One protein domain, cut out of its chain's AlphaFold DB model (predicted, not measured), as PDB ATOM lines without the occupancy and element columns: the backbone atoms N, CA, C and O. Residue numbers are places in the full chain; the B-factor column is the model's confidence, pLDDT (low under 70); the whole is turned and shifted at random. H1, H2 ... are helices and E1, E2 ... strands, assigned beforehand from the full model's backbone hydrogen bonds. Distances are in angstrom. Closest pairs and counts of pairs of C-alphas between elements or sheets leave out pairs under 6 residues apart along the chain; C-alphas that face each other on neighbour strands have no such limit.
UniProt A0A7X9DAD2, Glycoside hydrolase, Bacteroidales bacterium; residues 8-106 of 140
ATOM      1  N   ILE A   8      94.095 182.682 218.849       98.50
ATOM      2  CA  ILE A   8      94.733 182.852 220.164       98.50
ATOM      3  C   ILE A   8      94.011 183.898 221.006       98.50
ATOM      4  O   ILE A   8      93.394 184.819 220.476       98.50
ATOM      5  N   TRP A   9      94.143 183.796 222.326       98.50
ATOM      6  CA  TRP A   9      93.736 184.863 223.239       98.50
ATOM      7  C   TRP A   9      94.637 186.096 223.090       98.50
ATOM      8  O   TRP A   9      95.858 185.977 222.951       98.50
ATOM      9  N   GLY A  10      94.020 187.280 223.094       97.94
ATOM     10  CA  GLY A  10      94.691 188.558 222.841       97.94
ATOM     11  C   GLY A  10      95.321 189.235 224.061       97.94
ATOM     12  O   GLY A  10      96.084 190.184 223.890       97.94
ATOM     13  N   ASP A  11      95.064 188.770 225.284       97.69
ATOM     14  CA  ASP A  11      95.404 189.491 226.523       97.69
ATOM     15  C   ASP A  11      96.903 189.803 226.662       97.69
ATOM     16  O   ASP A  11      97.303 190.898 227.059       97.69
ATOM     17  N   ARG A  12      97.779 188.876 226.254       97.88
ATOM     18  CA  ARG A  12      99.234 189.101 226.302       97.88
ATOM     19  C   ARG A  12      99.751 190.061 225.227       97.88
ATOM     20  O   ARG A  12     100.931 190.413 225.276       97.88
ATOM     21  N   LEU A  13      98.909 190.484 224.288       98.44
ATOM     22  CA  LEU A  13      99.240 191.408 223.201       98.44
ATOM     23  C   LEU A  13      98.832 192.862 223.499       98.44
ATOM     24  O   LEU A  13      99.180 193.762 222.740       98.44
ATOM     25  N   ILE A  14      98.138 193.102 224.613       98.44
ATOM     26  CA  ILE A  14      97.705 194.432 225.062       98.44
ATOM     27  C   ILE A  14      98.736 194.989 226.048       98.44
ATOM     28  O   ILE A  14      99.158 194.288 226.965       98.44
ATOM     29  N   ASP A  15      99.147 196.252 225.899       97.94
ATOM     30  CA  ASP A  15      99.986 196.925 226.901       97.94
ATOM     31  C   ASP A  15      99.136 197.293 228.125       97.94
ATOM     32  O   ASP A  15      98.467 198.330 228.147       97.94
ATOM     33  N   GLY A  16      99.146 196.437 229.147       97.50
ATOM     34  CA  GLY A  16      98.335 196.624 230.348       97.50
ATOM     35  C   GLY A  16      98.724 197.868 231.149       97.50
ATOM     36  O   GLY A  16      97.857 198.529 231.713       97.50
ATOM     37  N   LYS A  17     100.009 198.256 231.145       97.12
ATOM     38  CA  LYS A  17     100.484 199.442 231.878       97.12
ATOM     39  C   LYS A  17     100.029 200.736 231.215       97.12
ATOM     40  O   LYS A  17      99.594 201.647 231.908       97.12
ATOM     41  N   THR A  18     100.118 200.809 229.887       97.06
ATOM     42  CA  THR A  18      99.710 202.006 229.135       97.06
ATOM     43  C   THR A  18      98.189 202.147 229.075       97.06
ATOM     44  O   THR A  18      97.663 203.249 229.204       97.06
ATOM     45  N   THR A  19      97.469 201.041 228.880       96.44
ATOM     46  CA  THR A  19      96.001 201.059 228.735       96.44
ATOM     47  C   THR A  19      95.254 201.084 230.070       96.44
ATOM     48  O   THR A  19      94.069 201.410 230.097       96.44
ATOM     49  N   GLY A  20      95.916 200.715 231.171       96.44
ATOM     50  CA  GLY A  20      95.281 200.512 232.473       96.44
ATOM     51  C   GLY A  20      94.423 199.244 232.554       96.44
ATOM     52  O   GLY A  20      93.743 199.038 233.558       96.44
ATOM     53  N   ILE A  21      94.435 198.395 231.521       96.56
ATOM     54  CA  ILE A  21      93.773 197.087 231.540       96.56
ATOM     55  C   ILE A  21      94.524 196.175 232.520       96.56
ATOM     56  O   ILE A  21      95.752 196.212 232.607       96.56
ATOM     57  N   GLY A  22      93.781 195.401 233.316       94.31
ATOM     58  CA  GLY A  22      94.322 194.636 234.442       94.31
ATOM     59  C   GLY A  22      95.299 193.525 234.040       94.31
ATOM     60  O   GLY A  22      95.353 193.105 232.889       94.31
ATOM     61  N   LEU A  23      96.051 193.002 235.016       94.50
ATOM     62  CA  LEU A  23      97.099 191.986 234.811       94.50
ATOM     63  C   LEU A  23      96.621 190.718 234.083       94.50
ATOM     64  O   LEU A  23      97.425 190.049 233.433       94.50
ATOM     65  N   TRP A  24      95.335 190.384 234.195       94.19
ATOM     66  CA  TRP A  24      94.732 189.220 233.549       94.19
ATOM     67  C   TRP A  24      94.365 189.473 232.086       94.19
ATOM     68  O   TRP A  24      94.572 188.596 231.261       94.19
ATOM     69  N   GLU A  25      93.932 190.686 231.755       96.00
ATOM     70  CA  GLU A  25      93.449 191.074 230.422       96.00
ATOM     71  C   GLU A  25      94.515 191.835 229.606       96.00
ATOM     72  O   GLU A  25      94.294 192.200 228.457       96.00
ATOM     73  N   GLY A  26      95.685 192.093 230.202       96.88
ATOM     74  CA  GLY A  26      96.775 192.851 229.600       96.88
ATOM     75  C   GLY A  26      98.161 192.374 230.032       96.88
ATOM     76  O   GLY A  26      98.368 191.794 231.102       96.88
ATOM     77  N   SER A  27      99.163 192.662 229.205       97.50
ATOM     78  CA  SER A  27     100.570 192.380 229.481       97.50
ATOM     79  C   SER A  27     101.175 193.376 230.470       97.50
ATOM     80  O   SER A  27     101.189 194.582 230.231       97.50
ATOM     81  N   TYR A  28     101.774 192.854 231.543       97.44
ATOM     82  CA  TYR A  28     102.624 193.614 232.478       97.44
ATOM     83  C   TYR A  28     104.090 193.154 232.452       97.44
ATOM     84  O   TYR A  28     104.933 193.716 233.151       97.44
ATOM     85  N   ASN A  29     104.396 192.153 231.623       95.56
ATOM     86  CA  ASN A  29     105.705 191.522 231.454       95.56
ATOM     87  C   ASN A  29     106.302 191.764 230.052       95.56
ATOM     88  O   ASN A  29     107.175 191.020 229.616       95.56
ATOM     89  N   ASN A  30     105.858 192.822 229.362       95.44
ATOM     90  CA  ASN A  30     106.370 193.296 228.067       95.44
ATOM     91  C   ASN A  30     106.101 192.385 226.851       95.44
ATOM     92  O   ASN A  30     106.686 192.602 225.789       95.44
ATOM     93  N   THR A  31     105.193 191.412 226.959       97.44
ATOM     94  CA  THR A  31     104.798 190.548 225.829       97.44
ATOM     95  C   THR A  31     103.989 191.279 224.759       97.44
ATOM     96  O   THR A  31     103.967 190.824 223.620       97.44
ATOM     97  N   TYR A  32     103.384 192.432 225.073       97.88
ATOM     98  CA  TYR A  32     102.528 193.181 224.141       97.88
ATOM     99  C   TYR A  32     103.218 193.566 222.823       97.88
ATOM    100  O   TYR A  32     102.572 193.698 221.789       97.88
ATOM    101  N   ARG A  33     104.552 193.672 222.821       97.56
ATOM    102  CA  ARG A  33     105.358 193.932 221.615       97.56
ATOM    103  C   ARG A  33     105.217 192.837 220.554       97.56
ATOM    104  O   ARG A  33     105.430 193.106 219.374       97.56
ATOM    105  N   ALA A  34     104.830 191.624 220.954       97.81
ATOM    106  CA  ALA A  34     104.571 190.521 220.036       97.81
ATOM    107  C   ALA A  34     103.432 190.832 219.050       97.81
ATOM    108  O   ALA A  34     103.409 190.258 217.963       97.81
ATOM    109  N   LEU A  35     102.549 191.789 219.370       97.75
ATOM    110  CA  LEU A  35     101.492 192.269 218.478       97.75
ATOM    111  C   LEU A  35     102.035 192.696 217.104       97.75
ATOM    112  O   LEU A  35     101.420 192.437 216.070       97.75
ATOM    113  N   ASP A  36     103.225 193.297 217.073       97.75
ATOM    114  CA  ASP A  36     103.877 193.715 215.832       97.75
ATOM    115  C   ASP A  36     104.681 192.588 215.162       97.75
ATOM    116  O   ASP A  36     104.971 192.677 213.973       97.75
ATOM    117  N   MET A  37     104.969 191.498 215.875       97.75
ATOM    118  CA  MET A  37     105.901 190.446 215.449       97.75
ATOM    119  C   MET A  37     105.209 189.193 214.904       97.75
ATOM    120  O   MET A  37     105.778 188.509 214.055       97.75
ATOM    121  N   ILE A  38     104.007 188.867 215.389       97.94
ATOM    122  CA  ILE A  38     103.312 187.643 214.971       97.94
ATOM    123  C   ILE A  38     102.669 187.791 213.572       97.94
ATOM    124  O   ILE A  38     102.326 188.918 213.175       97.94
ATOM    125  N   PRO A  39     102.481 186.670 212.839       97.25
ATOM    126  CA  PRO A  39     101.784 186.644 211.550       97.25
ATOM    127  C   PRO A  39     100.371 187.241 211.623       97.25
ATOM    128  O   PRO A  39      99.663 187.027 212.601       97.25
ATOM    129  N   LYS A  40      99.959 188.005 210.601       97.19
ATOM    130  CA  LYS A  40      98.674 188.746 210.595       97.19
ATOM    131  C   LYS A  40      97.464 187.911 210.169       97.19
ATOM    132  O   LYS A  40      96.343 188.398 210.228       97.19
ATOM    133  N   ASP A  41      97.699 186.669 209.761       96.06
ATOM    134  CA  ASP A  41      96.678 185.652 209.497       96.06
ATOM    135  C   ASP A  41      96.205 184.934 210.776       96.06
ATOM    136  O   ASP A  41      95.368 184.041 210.709       96.06
ATOM    137  N   VAL A  42      96.710 185.330 211.950       98.00
ATOM    138  CA  VAL A  42      96.189 184.889 213.248       98.00
ATOM    139  C   VAL A  42      94.890 185.631 213.577       98.00
ATOM    140  O   VAL A  42      94.818 186.856 213.454       98.00
ATOM    141  N   VAL A  43      93.882 184.905 214.058       98.56
ATOM    142  CA  VAL A  43      92.657 185.493 214.617       98.56
ATOM    143  C   VAL A  43      92.843 185.735 216.111       98.56
ATOM    144  O   VAL A  43      93.278 184.850 216.855       98.56
ATOM    145  N   ILE A  44      92.516 186.947 216.554       98.81
ATOM    146  CA  ILE A  44      92.616 187.346 217.954       98.81
ATOM    147  C   ILE A  44      91.257 187.231 218.640       98.81
ATOM    148  O   ILE A  44      90.284 187.879 218.250       98.81
ATOM    149  N   ASN A  45      91.231 186.451 219.714       98.75
ATOM    150  CA  ASN A  45      90.113 186.331 220.635       98.75
ATOM    151  C   ASN A  45      90.311 187.356 221.760       98.75
ATOM    152  O   ASN A  45      91.077 187.126 222.701       98.75
ATOM    153  N   ASP A  46      89.670 188.514 221.627       98.62
ATOM    154  CA  ASP A  46      89.820 189.652 222.533       98.62
ATOM    155  C   ASP A  46      88.795 189.573 223.670       98.62
ATOM    156  O   ASP A  46      87.620 189.905 223.493       98.62
ATOM    157  N   TRP A  47      89.209 189.041 224.820       98.56
ATOM    158  CA  TRP A  47      88.313 188.761 225.938       98.56
ATOM    159  C   TRP A  47      88.365 189.855 226.998       98.56
ATOM    160  O   TRP A  47      89.432 190.249 227.455       98.56
ATOM    161  N   HIS A  48      87.182 190.293 227.425       98.25
ATOM    162  CA  HIS A  48      87.005 191.227 228.533       98.25
ATOM    163  C   HIS A  48      85.685 190.918 229.232       98.25
ATOM    164  O   HIS A  48      84.632 190.890 228.591       98.25
ATOM    165  N   TYR A  49      85.715 190.659 230.538       97.69
ATOM    166  CA  TYR A  49      84.524 190.185 231.262       97.69
ATOM    167  C   TYR A  49      83.870 191.262 232.117       97.69
ATOM    168  O   TYR A  49      82.676 191.192 232.397       97.69
ATOM    169  N   GLU A  50      84.635 192.288 232.475       97.06
ATOM    170  CA  GLU A  50      84.195 193.340 233.388       97.06
ATOM    171  C   GLU A  50      83.783 194.625 232.664       97.06
ATOM    172  O   GLU A  50      83.002 195.416 233.191       97.06
ATOM    173  N   LYS A  51      84.296 194.846 231.449       97.50
ATOM    174  CA  LYS A  51      84.045 196.060 230.671       97.50
ATOM    175  C   LYS A  51      84.232 195.809 229.178       97.50
ATOM    176  O   LYS A  51      85.095 195.044 228.774       97.50
ATOM    177  N   ALA A  52      83.463 196.500 228.342       97.88
ATOM    178  CA  ALA A  52      83.698 196.533 226.899       97.88
ATOM    179  C   ALA A  52      84.878 197.471 226.582       97.88
ATOM    180  O   ALA A  52      84.685 198.635 226.226       97.88
ATOM    181  N   HIS A  53      86.106 196.996 226.796       98.12
ATOM    182  CA  HIS A  53      87.304 197.743 226.422       98.12
ATOM    183  C   HIS A  53      87.381 197.896 224.892       98.12
ATOM    184  O   HIS A  53      87.151 196.925 224.176       98.12
ATOM    185  N   PRO A  54      87.718 199.088 224.358       97.44
ATOM    186  CA  PRO A  54      87.799 199.331 222.917       97.44
ATOM    187  C   PRO A  54      89.081 198.774 222.288       97.44
ATOM    188  O   PRO A  54      89.645 199.381 221.390       97.44
ATOM    189  N   THR A  55      89.561 197.627 222.750       98.25
ATOM    190  CA  THR A  55      90.750 196.915 222.268       98.25
ATOM    191  C   THR A  55      90.584 196.212 220.918       98.25
ATOM    192  O   THR A  55      91.603 196.087 220.235       98.25
ATOM    193  N   PRO A  56      89.382 195.876 220.394       98.56
ATOM    194  CA  PRO A  56      89.304 195.328 219.039       98.56
ATOM    195  C   PRO A  56      89.875 196.276 217.977       98.56
ATOM    196  O   PRO A  56      90.469 195.826 216.996       98.56
ATOM    197  N   VAL A  57      89.783 197.598 218.187       98.31
ATOM    198  CA  VAL A  57      90.395 198.585 217.282       98.31
ATOM    199  C   VAL A  57      91.921 198.463 217.240       98.31
ATOM    200  O   VAL A  57      92.510 198.658 216.180       98.31
ATOM    201  N   LEU A  58      92.566 198.094 218.355       98.38
ATOM    202  CA  LEU A  58      94.015 197.903 218.440       98.38
ATOM    203  C   LEU A  58      94.447 196.764 217.513       98.38
ATOM    204  O   LEU A  58      95.348 196.940 216.694       98.38
ATOM    205  N   PHE A  59      93.776 195.616 217.604       98.69
ATOM    206  CA  PHE A  59      94.079 194.444 216.785       98.69
ATOM    207  C   PHE A  59      93.762 194.676 215.309       98.69
ATOM    208  O   PHE A  59      94.614 194.438 214.446       98.69
ATOM    209  N   ALA A  60      92.583 195.233 215.018       98.56
ATOM    210  CA  ALA A  60      92.181 195.554 213.657       98.56
ATOM    211  C   ALA A  60      93.145 196.560 213.008       98.56
ATOM    212  O   ALA A  60      93.536 196.376 211.855       98.56
ATOM    213  N   ALA A  61      93.593 197.590 213.735       98.12
ATOM    214  CA  ALA A  61      94.559 198.565 213.225       98.12
ATOM    215  C   ALA A  61      95.935 197.936 212.946       98.12
ATOM    216  O   ALA A  61      96.648 198.379 212.045       98.12
ATOM    217  N   LYS A  62      96.292 196.868 213.667       98.19
ATOM    218  CA  LYS A  62      97.551 196.125 213.507       98.19
ATOM    219  C   LYS A  62      97.516 195.017 212.455       98.19
ATOM    220  O   LYS A  62      98.535 194.364 212.235       98.19
ATOM    221  N   GLY A  63      96.388 194.832 211.768       98.19
ATOM    222  CA  GLY A  63      96.287 193.888 210.654       98.19
ATOM    223  C   GLY A  63      95.506 192.615 210.944       98.19
ATOM    224  O   GLY A  63      95.280 191.856 210.010       98.19
ATOM    225  N   PHE A  64      95.099 192.385 212.191       98.69
ATOM    226  CA  PHE A  64      94.507 191.121 212.614       98.69
ATOM    227  C   PHE A  64      92.998 191.106 212.441       98.69
ATOM    228  O   PHE A  64      92.340 192.124 212.659       98.69
ATOM    229  N   ASN A  65      92.453 189.926 212.152       98.56
ATOM    230  CA  ASN A  65      91.049 189.651 212.414       98.56
ATOM    231  C   ASN A  65      90.846 189.507 213.926       98.56
ATOM    232  O   ASN A  65      91.660 188.888 214.613       98.56
ATOM    233  N   VAL A  66      89.765 190.078 214.444       98.81
ATOM    234  CA  VAL A  66      89.468 190.103 215.874       98.81
ATOM    235  C   VAL A  66      87.999 189.815 216.138       98.81
ATOM    236  O   VAL A  66      87.108 190.334 215.458       98.81
ATOM    237  N   ILE A  67      87.751 189.009 217.163       98.50
ATOM    238  CA  ILE A  67      86.429 188.789 217.743       98.50
ATOM    239  C   ILE A  67      86.439 189.244 219.198       98.50
ATOM    240  O   ILE A  67      87.409 188.992 219.914       98.50
ATOM    241  N   ALA A  68      85.363 189.890 219.648       98.50
ATOM    242  CA  ALA A  68      85.214 190.181 221.071       98.50
ATOM    243  C   ALA A  68      84.643 188.948 221.791       98.50
ATOM    244  O   ALA A  68      83.760 188.263 221.264       98.50
ATOM    245  N   CYS A  69      85.165 188.651 222.975       98.62
ATOM    246  CA  CYS A  69      84.863 187.435 223.721       98.62
ATOM    247  C   CYS A  69      84.295 187.774 225.107       98.62
ATOM    248  O   CYS A  69      85.049 187.816 226.085       98.62
ATOM    249  N   PRO A  70      82.981 188.035 225.221       98.38
ATOM    250  CA  PRO A  70      82.344 188.249 226.511       98.38
ATOM    251  C   PRO A  70      82.142 186.934 227.273       98.38
ATOM    252  O   PRO A  70      82.269 185.831 226.729       98.38
ATOM    253  N   TRP A  71      81.814 187.064 228.557       98.19
ATOM    254  CA  TRP A  71      81.415 185.961 229.431       98.19
ATOM    255  C   TRP A  71      80.048 186.273 230.054       98.19
ATOM    256  O   TRP A  71      79.075 186.465 229.341       98.19
ATOM    257  N   GLN A  72      79.940 186.327 231.375       97.81
ATOM    258  CA  GLN A  72      78.665 186.147 232.066       97.81
ATOM    259  C   GLN A  72      77.897 187.432 232.400       97.81
ATOM    260  O   GLN A  72      76.831 187.370 233.008       97.81
ATOM    261  N   LYS A  73      78.447 188.599 232.056       98.56
ATOM    262  CA  LYS A  73      77.802 189.894 232.289       98.56
ATOM    263  C   LYS A  73      77.095 190.347 231.023       98.56
ATOM    264  O   LYS A  73      77.737 190.740 230.048       98.56
ATOM    265  N   THR A  74      75.769 190.286 231.050       98.25
ATOM    266  CA  THR A  74      74.927 190.590 229.891       98.25
ATOM    267  C   THR A  74      75.153 192.007 229.375       98.25
ATOM    268  O   THR A  74      75.351 192.203 228.182       98.25
ATOM    269  N   ASP A  75      75.201 193.000 230.258       98.50
ATOM    270  CA  ASP A  75      75.453 194.394 229.893       98.50
ATOM    271  C   ASP A  75      76.821 194.578 229.216       98.50
ATOM    272  O   ASP A  75      76.926 195.278 228.207       98.50
ATOM    273  N   VAL A  76      77.864 193.902 229.706       98.56
ATOM    274  CA  VAL A  76      79.199 193.906 229.085       98.56
ATOM    275  C   VAL A  76      79.152 193.277 227.693       98.56
ATOM    276  O   VAL A  76      79.682 193.862 226.746       98.56
ATOM    277  N   ALA A  77      78.486 192.131 227.541       98.50
ATOM    278  CA  ALA A  77      78.361 191.433 226.264       98.50
ATOM    279  C   ALA A  77      77.611 192.268 225.212       98.50
ATOM    280  O   ALA A  77      78.093 192.442 224.090       98.50
ATOM    281  N   LEU A  78      76.477 192.865 225.591       98.44
ATOM    282  CA  LEU A  78      75.701 193.753 224.720       98.44
ATOM    283  C   LEU A  78      76.503 195.006 224.335       98.44
ATOM    284  O   LEU A  78      76.474 195.442 223.182       98.44
ATOM    285  N   ASN A  79      77.277 195.563 225.271       98.56
ATOM    286  CA  ASN A  79      78.164 196.687 224.984       98.56
ATOM    287  C   ASN A  79      79.296 196.309 224.018       98.56
ATOM    288  O   ASN A  79      79.646 197.124 223.163       98.56
ATOM    289  N   GLN A  80      79.833 195.086 224.088       98.50
ATOM    290  CA  GLN A  80      80.811 194.604 223.108       98.50
ATOM    291  C   GLN A  80      80.200 194.448 221.713       98.50
ATOM    292  O   GLN A  80      80.828 194.858 220.738       98.50
ATOM    293  N   VAL A  81      78.963 193.951 221.596       98.12
ATOM    294  CA  VAL A  81      78.258 193.897 220.300       98.12
ATOM    295  C   VAL A  81      78.062 195.304 219.736       98.12
ATOM    296  O   VAL A  81      78.432 195.571 218.592       98.12
ATOM    297  N   LYS A  82      77.546 196.232 220.551       98.12
ATOM    298  CA  LYS A  82      77.358 197.635 220.156       98.12
ATOM    299  C   LYS A  82      78.667 198.268 219.684       98.12
ATOM    300  O   LYS A  82      78.689 198.960 218.670       98.12
ATOM    301  N   MET A  83      79.758 198.017 220.402       98.44
ATOM    302  CA  MET A  83      81.089 198.505 220.058       98.44
ATOM    303  C   MET A  83      81.600 197.914 218.739       98.44
ATOM    304  O   MET A  83      82.073 198.662 217.887       98.44
ATOM    305  N   MET A  84      81.458 196.603 218.529       98.06
ATOM    306  CA  MET A  84      81.853 195.951 217.275       98.06
ATOM    307  C   MET A  84      81.050 196.470 216.078       98.06
ATOM    308  O   MET A  84      81.622 196.688 215.010       98.06
ATOM    309  N   ASN A  85      79.751 196.729 216.249       97.50
ATOM    310  CA  ASN A  85      78.922 197.343 215.209       97.50
ATOM    311  C   ASN A  85      79.370 198.776 214.912       97.50
ATOM    312  O   ASN A  85      79.613 199.106 213.753       97.50
ATOM    313  N   MET A  86      79.602 199.586 215.949       98.12
ATOM    314  CA  MET A  86      80.120 200.947 215.798       98.12
ATOM    315  C   MET A  86      81.461 200.967 215.048       98.12
ATOM    316  O   MET A  86      81.653 201.787 214.148       98.12
ATOM    317  N   PHE A  87      82.364 200.029 215.340       98.06
ATOM    318  CA  PHE A  87      83.609 199.889 214.592       98.06
ATOM    319  C   PHE A  87      83.375 199.493 213.130       98.06
ATOM    320  O   PHE A  87      83.949 200.114 212.240       98.06
ATOM    321  N   LYS A  88      82.511 198.512 212.847       97.12
ATOM    322  CA  LYS A  88      82.185 198.090 211.471       97.12
ATOM    323  C   LYS A  88      81.540 199.193 210.633       97.12
ATOM    324  O   LYS A  88      81.784 199.258 209.427       97.12
ATOM    325  N   GLU A  89      80.686 200.009 211.241       97.81
ATOM    326  CA  GLU A  89      79.974 201.104 210.577       97.81
ATOM    327  C   GLU A  89      80.923 202.229 210.159       97.81
ATOM    328  O   GLU A  89      80.781 202.770 209.065       97.81
ATOM    329  N   ASN A  90      81.914 202.535 211.000       97.88
ATOM    330  CA  ASN A  90      82.785 203.701 210.836       97.88
ATOM    331  C   ASN A  90      84.192 203.366 210.312       97.88
ATOM    332  O   ASN A  90      85.003 204.264 210.092       97.88
ATOM    333  N   ALA A  91      84.514 202.086 210.121       98.00
ATOM    334  CA  ALA A  91      85.821 201.657 209.639       98.00
ATOM    335  C   ALA A  91      86.019 201.865 208.133       98.00
ATOM    336  O   ALA A  91      85.084 201.809 207.333       98.00
ATOM    337  N   SER A  92      87.289 202.014 207.740       98.25
ATOM    338  CA  SER A  92      87.692 201.977 206.335       98.25
ATOM    339  C   SER A  92      87.376 200.619 205.697       98.25
ATOM    340  O   SER A  92      87.133 199.623 206.387       98.25
ATOM    341  N   LYS A  93      87.436 200.551 204.362       98.12
ATOM    342  CA  LYS A  93      87.215 199.302 203.615       98.12
ATOM    343  C   LYS A  93      88.189 198.194 204.038       98.12
ATOM    344  O   LYS A  93      87.819 197.027 204.018       98.12
ATOM    345  N   GLU A  94      89.399 198.562 204.452       97.44
ATOM    346  CA  GLU A  94      90.466 197.655 204.879       97.44
ATOM    347  C   GLU A  94      90.271 197.152 206.314       97.44
ATOM    348  O   GLU A  94      90.546 195.987 206.599       97.44
ATOM    349  N   MET A  95      89.804 198.008 207.231       97.69
ATOM    350  CA  MET A  95      89.603 197.633 208.636       97.69
ATOM    351  C   MET A  95      88.259 196.951 208.888       97.69
ATOM    352  O   MET A  95      88.179 196.065 209.732       97.69
ATOM    353  N   LYS A  96      87.202 197.323 208.158       98.31
ATOM    354  CA  LYS A  96      85.857 196.758 208.325       98.31
ATOM    355  C   LYS A  96      85.805 195.219 208.343       98.31
ATOM    356  O   LYS A  96      85.165 194.695 209.255       98.31
ATOM    357  N   PRO A  97      86.460 194.478 207.421       98.06
ATOM    358  CA  PRO A  97      86.417 193.014 207.435       98.06
ATOM    359  C   PRO A  97      87.162 192.383 208.621       98.06
ATOM    360  O   PRO A  97      86.933 191.214 208.909       98.06
ATOM    361  N   ARG A  98      88.019 193.135 209.325       98.50
ATOM    362  CA  ARG A  98      88.803 192.622 210.459       98.50
ATOM    363  C   ARG A  98      87.990 192.459 211.735       98.50
ATOM    364  O   ARG A  98      88.359 191.673 212.599       98.50
ATOM    365  N   TYR A  99      86.876 193.173 211.867       98.44
ATOM    366  CA  TYR A  99      85.954 192.989 212.982       98.44
ATOM    367  C   TYR A  99      85.096 191.747 212.725       98.44
ATOM    368  O   TYR A  99      83.996 191.835 212.186       98.44
ATOM    369  N   ALA A 100      85.597 190.569 213.081       97.19
ATOM    370  CA  ALA A 100      85.006 189.297 212.681       97.19
ATOM    371  C   ALA A 100      83.690 188.977 213.419       97.19
ATOM    372  O   ALA A 100      82.811 188.341 212.843       97.19
ATOM    373  N   GLY A 101      83.476 189.492 214.635       96.06
ATOM    374  CA  GLY A 101      82.214 189.313 215.361       96.06
ATOM    375  C   GLY A 101      82.397 189.110 216.859       96.06
ATOM    376  O   GLY A 101      83.281 189.713 217.465       96.06
ATOM    377  N   ILE A 102      81.531 188.284 217.443       97.06
ATOM    378  CA  ILE A 102      81.485 187.992 218.877       97.06
ATOM    379  C   ILE A 102      81.525 186.478 219.086       97.06
ATOM    380  O   ILE A 102      80.838 185.744 218.376       97.06
ATOM    381  N   MET A 103      82.286 186.019 220.080       97.69
ATOM    382  CA  MET A 103      82.282 184.634 220.554       97.69
ATOM    383  C   MET A 103      81.992 184.614 222.055       97.69
ATOM    384  O   MET A 103      82.860 184.918 222.868       97.69
ATOM    385  N   GLN A 104      80.764 184.249 222.430       97.44
ATOM    386  CA  GLN A 104      80.416 184.058 223.837       97.44
ATOM    387  C   GLN A 104      81.259 182.931 224.440       97.44
ATOM    388  O   GLN A 104      81.323 181.831 223.889       97.44
ATOM    389  N   THR A 105      81.856 183.188 225.600       97.94
ATOM    390  CA  THR A 105      82.588 182.176 226.366       97.94
ATOM    391  C   THR A 105      81.714 181.572 227.464       97.94
ATOM    392  O   THR A 105      80.838 182.229 228.030       97.94
ATOM    393  N   PHE A 106      81.947 180.295 227.761       97.19
ATOM    394  CA  PHE A 106      81.275 179.556 228.823       97.19
ATOM    395  C   PHE A 106      82.309 178.671 229.520       97.19
ATOM    396  O   PHE A 106      82.867 177.768 228.903       97.19
TER     397      PHE A 106
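This is residues 8 to 106 of the 140 residues of the protein "Glycoside hydrolase" of Bacteroidales bacterium (UniProt A0A7X9DAD2). A small sheet of three parallel strands, E1, E2 and E3, has the short helix H3 and the long helix H4 over one face and no named helix on the other. Beyond the edge strand E1, a mostly looped stretch with two short helices, H1 and H2, makes a second part of the domain, and residues 8 to 9 pair with E1. The printed part has 99 residues with four named helices and three named strands, in the order H1, H2, E1, H3, E2, H4, E3, and the sheet's order is E1, E2, E3. The class is mixed, helices and strands, with under half of the residues, 48, in named elements. The whole is compact, with a radius of gyration of the C-alphas of 12.6 A, and rounded, with spans of 31 by 31 by 23 A.

Start at residues 8 to 9, a short parallel pairing with residues 44 to 45 of E1, which is residues 43 to 47. Next come H1, residues 16 to 19, and H2, residues 31 to 37, which are only just apart, their closest C-alphas being 8.2 A from each other; neither is on the sheet. Beside E1 look for E2, residues 65 to 69: the two are parallel at 25 degrees, with N 46 and O 67 at 2.9 A and N 69 and O 46 at 2.8 A, within hydrogen-bond range. On the other side of E2 is E3, residues 99 to 102, parallel to it at 21 degrees, with N 100 and O 66 at 2.8 A. H3, residues 56 to 61, is on the sheet at a height of 8.6 A, over E2, and runs along the strands at 6 degrees to E2 on the local plane; the closest C-alphas of H3 and E2 are those of Pro 56 and Val 66, 6.1 A apart. H4, residues 74 to 90, is on the same face at a height of 8.9 A, over E3, and runs along the strands at 18 degrees to E3 on the local plane; its closest C-alpha pair with E3 is Lys 88 and Tyr 99, 6.5 A. H3 and H4 are close but not clearly touching, with the C-alphas of Val 57 and Phe 87 at 7.4 A, and run the same way at a shallow tilt of 25 degrees. H2 and H3 are close but not clearly touching too, with the C-alphas of Leu 35 and Phe 59 at 7.9 A. E1, H3, E2 and E2, H4, E3 are strand-helix-strand units, two parallel neighbour strands with a helix between, each with a right-handed crossover; with H3 and H4 on one face, sheet and helices form two layers. Every O i to N i+4 pair is within hydrogen-bond range in H3 and H4; H2 has 0 of 3 but 4 of 4 O i to N i+3 pairs, and H1 is too short for an O i to N i+4 pair.

Find C-alpha 16 at (98.335, 196.624, 230.348), where H1 begins; it runs 5.3 A to Thr 19. H2 measures 10.4 A from Thr 31 to Met 37. E1 begins at C-alpha 43, (92.657, 185.493, 214.617), and is 12.6 A long, followed by H3 with 8.5 A and E2 with 13.1 A. H4 runs 24.4 A from Thr 74 to Asn 90. E3, 8.9 A long, ends at C-alpha 102, (81.485, 187.992, 218.877).

The C-alphas farthest apart are those of Asn 29 and Glu 89, 34.5 A. The printed part has no cut; the link from H1 to H2, 11 residues, is long. The mean pLDDT of the printed part is 97.8, and no printed residue is under 70.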